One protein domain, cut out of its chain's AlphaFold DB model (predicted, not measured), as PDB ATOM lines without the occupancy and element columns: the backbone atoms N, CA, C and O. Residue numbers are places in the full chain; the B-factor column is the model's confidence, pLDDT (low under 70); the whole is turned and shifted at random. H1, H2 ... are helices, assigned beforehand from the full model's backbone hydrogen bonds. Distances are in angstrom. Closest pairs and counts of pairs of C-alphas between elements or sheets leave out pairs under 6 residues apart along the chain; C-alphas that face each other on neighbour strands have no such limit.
ATOM      1  N   GLN A 135     -39.311  20.724  36.794       52.78
ATOM      2  CA  GLN A 135     -39.102  19.629  37.752       52.78
ATOM      3  C   GLN A 135     -38.365  20.054  39.032       52.78
ATOM      4  O   GLN A 135     -38.581  19.444  40.078       52.78
ATOM      5  N   LEU A 136     -37.545  21.113  38.991       55.03
ATOM      6  CA  LEU A 136     -36.734  21.501  40.151       55.03
ATOM      7  C   LEU A 136     -37.486  22.389  41.159       55.03
ATOM      8  O   LEU A 136     -37.307  22.236  42.360       55.03
ATOM      9  N   PHE A 137     -38.363  23.281  40.684       53.00
ATOM     10  CA  PHE A 137     -39.129  24.194  41.551       53.00
ATOM     11  C   PHE A 137     -40.619  23.839  41.671       53.00
ATOM     12  O   PHE A 137     -41.236  24.157  42.686       53.00
ATOM     13  N   GLY A 138     -41.207  23.129  40.700       50.94
ATOM     14  CA  GLY A 138     -42.599  22.669  40.786       50.94
ATOM     15  C   GLY A 138     -42.803  21.501  41.760       50.94
ATOM     16  O   GLY A 138     -43.869  21.364  42.357       50.94
ATOM     17  N   SER A 139     -41.773  20.676  41.972       52.19
ATOM     18  CA  SER A 139     -41.812  19.536  42.899       52.19
ATOM     19  C   SER A 139     -41.744  19.967  44.366       52.19
ATOM     20  O   SER A 139     -42.434  19.392  45.206       52.19
ATOM     21  N   MET A 140     -41.008  21.037  44.686       53.31
ATOM     22  CA  MET A 140     -40.854  21.511  46.067       53.31
ATOM     23  C   MET A 140     -42.167  22.049  46.661       53.31
ATOM     24  O   MET A 140     -42.449  21.843  47.842       53.31
ATOM     25  N   ALA A 141     -43.025  22.646  45.827       57.56
ATOM     26  CA  ALA A 141     -44.369  23.065  46.227       57.56
ATOM     27  C   ALA A 141     -45.315  21.873  46.494       57.56
ATOM     28  O   ALA A 141     -46.208  21.984  47.333       57.56
ATOM     29  N   ARG A 142     -45.102  20.719  45.839       49.56
ATOM     30  CA  ARG A 142     -45.891  19.486  46.051       49.56
ATOM     31  C   ARG A 142     -45.395  18.660  47.246       49.56
ATOM     32  O   ARG A 142     -46.204  18.029  47.920       49.56
ATOM     33  N   ILE A 143     -44.102  18.742  47.583       55.34
ATOM     34  CA  ILE A 143     -43.503  18.118  48.786       55.34
ATOM     35  C   ILE A 143     -44.124  18.648  50.081       55.34
ATOM     36  O   ILE A 143     -44.309  17.887  51.027       55.34
ATOM     37  N   LYS A 144     -44.561  19.909  50.110       60.81
ATOM     38  CA  LYS A 144     -45.216  20.489  51.292       60.81
ATOM     39  C   LYS A 144     -46.644  19.966  51.538       60.81
ATOM     40  O   LYS A 144     -47.203  20.239  52.595       60.81
ATOM     41  N   LYS A 145     -47.238  19.237  50.584       66.06
ATOM     42  CA  LYS A 145     -48.658  18.843  50.607       66.06
ATOM     43  C   LYS A 145     -48.903  17.342  50.835       66.06
ATOM     44  O   LYS A 145     -50.044  16.911  50.783       66.06
ATOM     45  N   GLY A 146     -47.860  16.540  51.074       55.16
ATOM     46  CA  GLY A 146     -47.989  15.090  51.309       55.16
ATOM     47  C   GLY A 146     -48.201  14.235  50.048       55.16
ATOM     48  O   GLY A 146     -48.119  13.017  50.124       55.16
ATOM     49  N   GLU A 147     -48.369  14.850  48.874       57.38
ATOM     50  CA  GLU A 147     -48.552  14.167  47.577       57.38
ATOM     51  C   GLU A 147     -47.219  13.768  46.900       57.38
ATOM     52  O   GLU A 147     -47.197  13.135  45.845       57.38
ATOM     53  N   ALA A 148     -46.068  14.157  47.462       57.28
ATOM     54  CA  ALA A 148     -44.777  13.988  46.788       57.28
ATOM     55  C   ALA A 148     -44.227  12.562  46.786       57.28
ATOM     56  O   ALA A 148     -43.419  12.234  45.915       57.28
ATOM     57  N   MET A 149     -44.657  11.711  47.720       59.44
ATOM     58  CA  MET A 149     -44.215  10.317  47.733       59.44
ATOM     59  C   MET A 149     -44.814   9.539  46.553       59.44
ATOM     60  O   MET A 149     -44.101   8.771  45.912       59.44
ATOM     61  N   GLU A 150     -46.067   9.822  46.182       62.69
ATOM     62  CA  GLU A 150     -46.714   9.212  45.012       62.69
ATOM     63  C   GLU A 150     -46.118   9.709  43.689       62.69
ATOM     64  O   GLU A 150     -45.911   8.924  42.764       62.69
ATOM     65  N   ALA A 151     -45.753  10.994  43.606       61.44
ATOM     66  CA  ALA A 151     -45.096  11.544  42.419       61.44
ATOM     67  C   ALA A 151     -43.679  10.975  42.215       61.44
ATOM     68  O   ALA A 151     -43.272  10.708  41.083       61.44
ATOM     69  N   CYS A 152     -42.938  10.757  43.307       64.00
ATOM     70  CA  CYS A 152     -41.618  10.133  43.259       64.00
ATOM     71  C   CYS A 152     -41.724   8.662  42.823       64.00
ATOM     72  O   CYS A 152     -41.000   8.232  41.927       64.00
ATOM     73  N   LEU A 153     -42.689   7.917  43.377       64.56
ATOM     74  CA  LEU A 153     -42.990   6.542  42.963       64.56
ATOM     75  C   LEU A 153     -43.385   6.452  41.484       64.56
ATOM     76  O   LEU A 153     -42.915   5.553  40.796       64.56
ATOM     77  N   GLY A 154     -44.181   7.395  40.970       66.50
ATOM     78  CA  GLY A 154     -44.543   7.452  39.550       66.50
ATOM     79  C   GLY A 154     -43.336   7.646  38.625       66.50
ATOM     80  O   GLY A 154     -43.193   6.925  37.641       66.50
ATOM     81  N   PHE A 155     -42.423   8.554  38.983       70.69
ATOM     82  CA  PHE A 155     -41.191   8.787  38.223       70.69
ATOM     83  C   PHE A 155     -40.257   7.568  38.249       70.69
ATOM     84  O   PHE A 155     -39.721   7.159  37.219       70.69
ATOM     85  N   PHE A 156     -40.104   6.934  39.416       67.06
ATOM     86  CA  PHE A 156     -39.341   5.693  39.527       67.06
ATOM     87  C   PHE A 156     -39.994   4.541  38.756       67.06
ATOM     88  O   PHE A 156     -39.279   3.746  38.152       67.06
ATOM     89  N   LYS A 157     -41.327   4.472  38.708       68.81
ATOM     90  CA  LYS A 157     -42.070   3.457  37.952       68.81
ATOM     91  C   LYS A 157     -41.911   3.606  36.437       68.81
ATOM     92  O   LYS A 157     -41.822   2.594  35.749       68.81
ATOM     93  N   GLU A 158     -41.828   4.827  35.908       72.44
ATOM     94  CA  GLU A 158     -41.549   5.047  34.478       72.44
ATOM     95  C   GLU A 158     -40.103   4.706  34.099       72.44
ATOM     96  O   GLU A 158     -39.868   4.136  33.036       72.44
ATOM     97  N   ILE A 159     -39.132   5.010  34.964       73.06
ATOM     98  CA  ILE A 159     -37.707   4.789  34.663       73.06
ATOM     99  C   ILE A 159     -37.283   3.336  34.892       73.06
ATOM    100  O   ILE A 159     -36.509   2.784  34.112       73.06
ATOM    101  N   ILE A 160     -37.757   2.715  35.972       75.19
ATOM    102  CA  ILE A 160     -37.349   1.365  36.394       75.19
ATOM    103  C   ILE A 160     -38.326   0.302  35.853       75.19
ATOM    104  O   ILE A 160     -38.036  -0.896  35.885       75.19
ATOM    105  N   GLY A 161     -39.475   0.721  35.313       75.25
ATOM    106  CA  GLY A 161     -40.581  -0.167  34.964       75.25
ATOM    107  C   GLY A 161     -41.239  -0.763  36.214       75.25
ATOM    108  O   GLY A 161     -40.990  -0.331  37.341       75.25
ATOM    109  N   ASN A 162     -42.049  -1.815  36.040       75.50
ATOM    110  CA  ASN A 162     -42.568  -2.636  37.149       75.50
ATOM    111  C   ASN A 162     -41.447  -3.509  37.764       75.50
ATOM    112  O   ASN A 162     -41.545  -4.738  37.818       75.50
ATOM    113  N   GLY A 163     -40.343  -2.875  38.160       73.69
ATOM    114  CA  GLY A 163     -39.203  -3.510  38.805       73.69
ATOM    115  C   GLY A 163     -39.459  -3.794  40.282       73.69
ATOM    116  O   GLY A 163     -40.448  -3.342  40.861       73.69
ATOM    117  N   LEU A 164     -38.516  -4.508  40.901       81.19
ATOM    118  CA  LEU A 164     -38.604  -5.001  42.281       81.19
ATOM    119  C   LEU A 164     -39.017  -3.918  43.289       81.19
ATOM    120  O   LEU A 164     -39.806  -4.179  44.183       81.19
ATOM    121  N   ILE A 165     -38.527  -2.690  43.104       83.62
ATOM    122  CA  ILE A 165     -38.774  -1.554  44.004       83.62
ATOM    123  C   ILE A 165     -40.205  -0.999  43.861       83.62
ATOM    124  O   ILE A 165     -40.723  -0.403  44.796       83.62
ATOM    125  N   SER A 166     -40.852  -1.194  42.706       81.69
ATOM    126  CA  SER A 166     -42.193  -0.666  42.415       81.69
ATOM    127  C   SER A 166     -43.304  -1.717  42.521       81.69
ATOM    128  O   SER A 166     -44.480  -1.353  42.499       81.69
ATOM    129  N   SER A 167     -42.966  -3.007  42.570       84.50
ATOM    130  CA  SER A 167     -43.955  -4.070  42.761       84.50
ATOM    131  C   SER A 167     -44.309  -4.208  44.241       84.50
ATOM    132  O   SER A 167     -43.419  -4.231  45.088       84.50
ATOM    133  N   GLU A 168     -45.595  -4.356  44.553       89.19
ATOM    134  CA  GLU A 168     -46.077  -4.648  45.906       89.19
ATOM    135  C   GLU A 168     -46.774  -6.022  45.953       89.19
ATOM    136  O   GLU A 168     -47.171  -6.596  44.933       89.19
ATOM    137  N   GLY A 169     -46.892  -6.599  47.153       93.25
ATOM    138  CA  GLY A 169     -47.655  -7.828  47.397       93.25
ATOM    139  C   GLY A 169     -47.064  -9.112  46.788       93.25
ATOM    140  O   GLY A 169     -45.876  -9.421  46.939       93.25
ATOM    141  N   ALA A 170     -47.918  -9.917  46.144       92.38
ATOM    142  CA  ALA A 170     -47.556 -11.249  45.645       92.38
ATOM    143  C   ALA A 170     -46.485 -11.201  44.541       92.38
ATOM    144  O   ALA A 170     -45.590 -12.047  44.514       92.38
ATOM    145  N   GLN A 171     -46.532 -10.185  43.672       88.25
ATOM    146  CA  GLN A 171     -45.544 -10.007  42.605       88.25
ATOM    147  C   GLN A 171     -44.160  -9.676  43.174       88.25
ATOM    148  O   GLN A 171     -43.178 -10.303  42.783       88.25
ATOM    149  N   HIS A 172     -44.091  -8.787  44.168       91.81
ATOM    150  CA  HIS A 172     -42.845  -8.470  44.870       91.81
ATOM    151  C   HIS A 172     -42.228  -9.697  45.539       91.81
ATOM    152  O   HIS A 172     -41.029  -9.949  45.438       91.81
ATOM    153  N   THR A 173     -43.064 -10.508  46.189       93.00
ATOM    154  CA  THR A 173     -42.618 -11.731  46.867       93.00
ATOM    155  C   THR A 173     -42.069 -12.754  45.870       93.00
ATOM    156  O   THR A 173     -41.024 -13.357  46.124       93.00
ATOM    157  N   ALA A 174     -42.722 -12.915  44.714       94.12
ATOM    158  CA  ALA A 174     -42.245 -13.781  43.640       94.12
ATOM    159  C   ALA A 174     -40.907 -13.289  43.065       94.12
ATOM    160  O   ALA A 174     -39.963 -14.072  42.961       94.12
ATOM    161  N   GLN A 175     -40.788 -11.993  42.766       93.56
ATOM    162  CA  GLN A 175     -39.551 -11.412  42.242       93.56
ATOM    163  C   GLN A 175     -38.396 -11.509  43.255       93.56
ATOM    164  O   GLN A 175     -37.288 -11.907  42.896       93.56
ATOM    165  N   LYS A 176     -38.655 -11.257  44.544       94.38
ATOM    166  CA  LYS A 176     -37.660 -11.425  45.615       94.38
ATOM    167  C   LYS A 176     -37.197 -12.878  45.741       94.38
ATOM    168  O   LYS A 176     -36.012 -13.123  45.948       94.38
ATOM    169  N   LYS A 177     -38.110 -13.844  45.584       96.06
ATOM    170  CA  LYS A 177     -37.781 -15.277  45.607       96.06
ATOM    171  C   LYS A 177     -36.886 -15.683  44.433       96.06
ATOM    172  O   LYS A 177     -36.001 -16.509  44.624       96.06
ATOM    173  N   LEU A 178     -37.083 -15.083  43.258       93.31
ATOM    174  CA  LEU A 178     -36.232 -15.313  42.086       93.31
ATOM    175  C   LEU A 178     -34.830 -14.707  42.244       93.31
ATOM    176  O   LEU A 178     -33.873 -15.284  41.746       93.31
ATOM    177  N   MET A 179     -34.692 -13.585  42.961       91.19
ATOM    178  CA  MET A 179     -33.392 -12.936  43.195       91.19
ATOM    179  C   MET A 179     -32.612 -13.508  44.386       91.19
ATOM    180  O   MET A 179     -31.390 -13.404  44.430       91.19
ATOM    181  N   ALA A 180     -33.289 -14.137  45.349       93.00
ATOM    182  CA  ALA A 180     -32.668 -14.690  46.551       93.00
ATOM    183  C   ALA A 180     -31.425 -15.593  46.332       93.00
ATOM    184  O   ALA A 180     -30.485 -15.442  47.114       93.00
ATOM    185  N   PRO A 181     -31.360 -16.505  45.334       92.19
ATOM    186  CA  PRO A 181     -30.189 -17.374  45.169       92.19
ATOM    187  C   PRO A 181     -28.914 -16.612  44.776       92.19
ATOM    188  O   PRO A 181     -27.832 -16.967  45.241       92.19
ATOM    189  N   GLU A 182     -29.037 -15.534  44.001       92.06
ATOM    190  CA  GLU A 182     -27.893 -14.735  43.539       92.06
ATOM    191  C   GLU A 182     -27.267 -13.902  44.665       92.06
ATOM    192  O   GLU A 182     -26.059 -13.664  44.680       92.06
ATOM    193  N   PHE A 183     -28.069 -13.513  45.660       92.19
ATOM    194  CA  PHE A 183     -27.636 -12.721  46.815       92.19
ATOM    195  C   PHE A 183     -27.344 -13.571  48.065       92.19
ATOM    196  O   PHE A 183     -27.435 -13.080  49.193       92.19
ATOM    197  N   ASN A 184     -26.977 -14.847  47.899       95.38
ATOM    198  CA  ASN A 184     -26.492 -15.657  49.018       95.38
ATOM    199  C   ASN A 184     -25.120 -15.146  49.517       95.38
ATOM    200  O   ASN A 184     -24.306 -14.636  48.746       95.38
ATOM    201  N   LYS A 185     -24.827 -15.323  50.811       95.69
ATOM    202  CA  LYS A 185     -23.558 -14.920  51.442       95.69
ATOM    203  C   LYS A 185     -22.337 -15.486  50.715       95.69
ATOM    204  O   LYS A 185     -21.325 -14.798  50.619       95.69
ATOM    205  N   ASP A 186     -22.437 -16.705  50.197       95.56
ATOM    206  CA  ASP A 186     -21.340 -17.358  49.477       95.56
ATOM    207  C   ASP A 186     -21.109 -16.735  48.093       95.56
ATOM    208  O   ASP A 186     -19.963 -16.486  47.723       95.56
ATOM    209  N   SER A 187     -22.187 -16.370  47.384       93.88
ATOM    210  CA  SER A 187     -22.121 -15.623  46.116       93.88
ATOM    211  C   SER A 187     -21.466 -14.252  46.318       93.88
ATOM    212  O   SER A 187     -20.506 -13.897  45.631       93.88
ATOM    213  N   ILE A 188     -21.890 -13.518  47.355       94.50
ATOM    214  CA  ILE A 188     -21.331 -12.200  47.690       94.50
ATOM    215  C   ILE A 188     -19.838 -12.304  48.033       94.50
ATOM    216  O   ILE A 188     -19.043 -11.487  47.566       94.50
ATOM    217  N   LYS A 189     -19.424 -13.322  48.804       96.19
ATOM    218  CA  LYS A 189     -18.001 -13.567  49.107       96.19
ATOM    219  C   LYS A 189     -17.181 -13.843  47.847       96.19
ATOM    220  O   LYS A 189     -16.051 -13.366  47.761       96.19
ATOM    221  N   GLY A 190     -17.750 -14.551  46.872       94.38
ATOM    222  CA  GLY A 190     -17.122 -14.799  45.573       94.38
ATOM    223  C   GLY A 190     -16.855 -13.528  44.756       94.38
ATOM    224  O   GLY A 190     -15.892 -13.492  43.995       94.38
ATOM    225  N   MET A 191     -17.643 -12.462  44.949       93.50
ATOM    226  CA  MET A 191     -17.464 -11.181  44.246       93.50
ATOM    227  C   MET A 191     -16.450 -10.235  44.912       93.50
ATOM    228  O   MET A 191     -15.885  -9.368  44.243       93.50
TER     229      MET A 191
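Overview. This is residues 135 to 191 of the 199 residues of an uncharacterized protein of Capitella teleta (UniProt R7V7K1). Four short helices are strung out along the chain like beads on an open thread, with no common core. H2, the longest, and H3 form the two inner pieces, a loop of residues 161 to 168 joins them, H1 lies at one end, and residues 180 to 191, which hold H4, stick out at the other. The printed part has 57 residues with four named helices, H1 to H4 in chain order, and no named strand; the class is all helix. The whole is extended, with a radius of gyration of the C-alphas of 16.5 A, and elongated, spanning 46 by 27 by 18 A.

Along the chain. H2, residues 148 to 160, measures 18.0 A from first to last C-alpha and begins with C-alpha 148 at (-44.777, 13.988, 46.788). H1, residues 138 to 143, measures 9.2 A. H3, residues 169 to 179, measures 15.7 A. H4, residues 185 to 191, measures 10.1 A and ends with C-alpha 191 at (-17.464, -11.181, 44.246).

Arrangement. H2 only just touches H1, only at the corner by their link, with 3 pairs of C-alphas within 8 A and with residues 148 to 149 alone of H2. The closest C-alphas are those of Arg 142 and Ala 148, 5.7 A apart. Their lines stand at a steep tilt of 60 degrees, opposite ways. H3 is apart from H2, and H4 is apart from H3. In H2, H3 and H4 every O i to N i+4 pair is within hydrogen-bond range; in H1 it is 1 of 2, and 1 of 3 O i to N i+3 pairs.

Size, cuts and confidence. The C-alphas farthest apart, those of Ala 141 and Gly 190, are 46.7 A from each other. Residues 180 to 191, of which 185 to 191 belong to H4, stand free. The printed part has no cut. The links H1 to H2 and H3 to H4 are tight, and H2 to H3 is short. The model's mean pLDDT over the printed part is 76.8, and residues 135 to 154 and 156 to 157 are under 70.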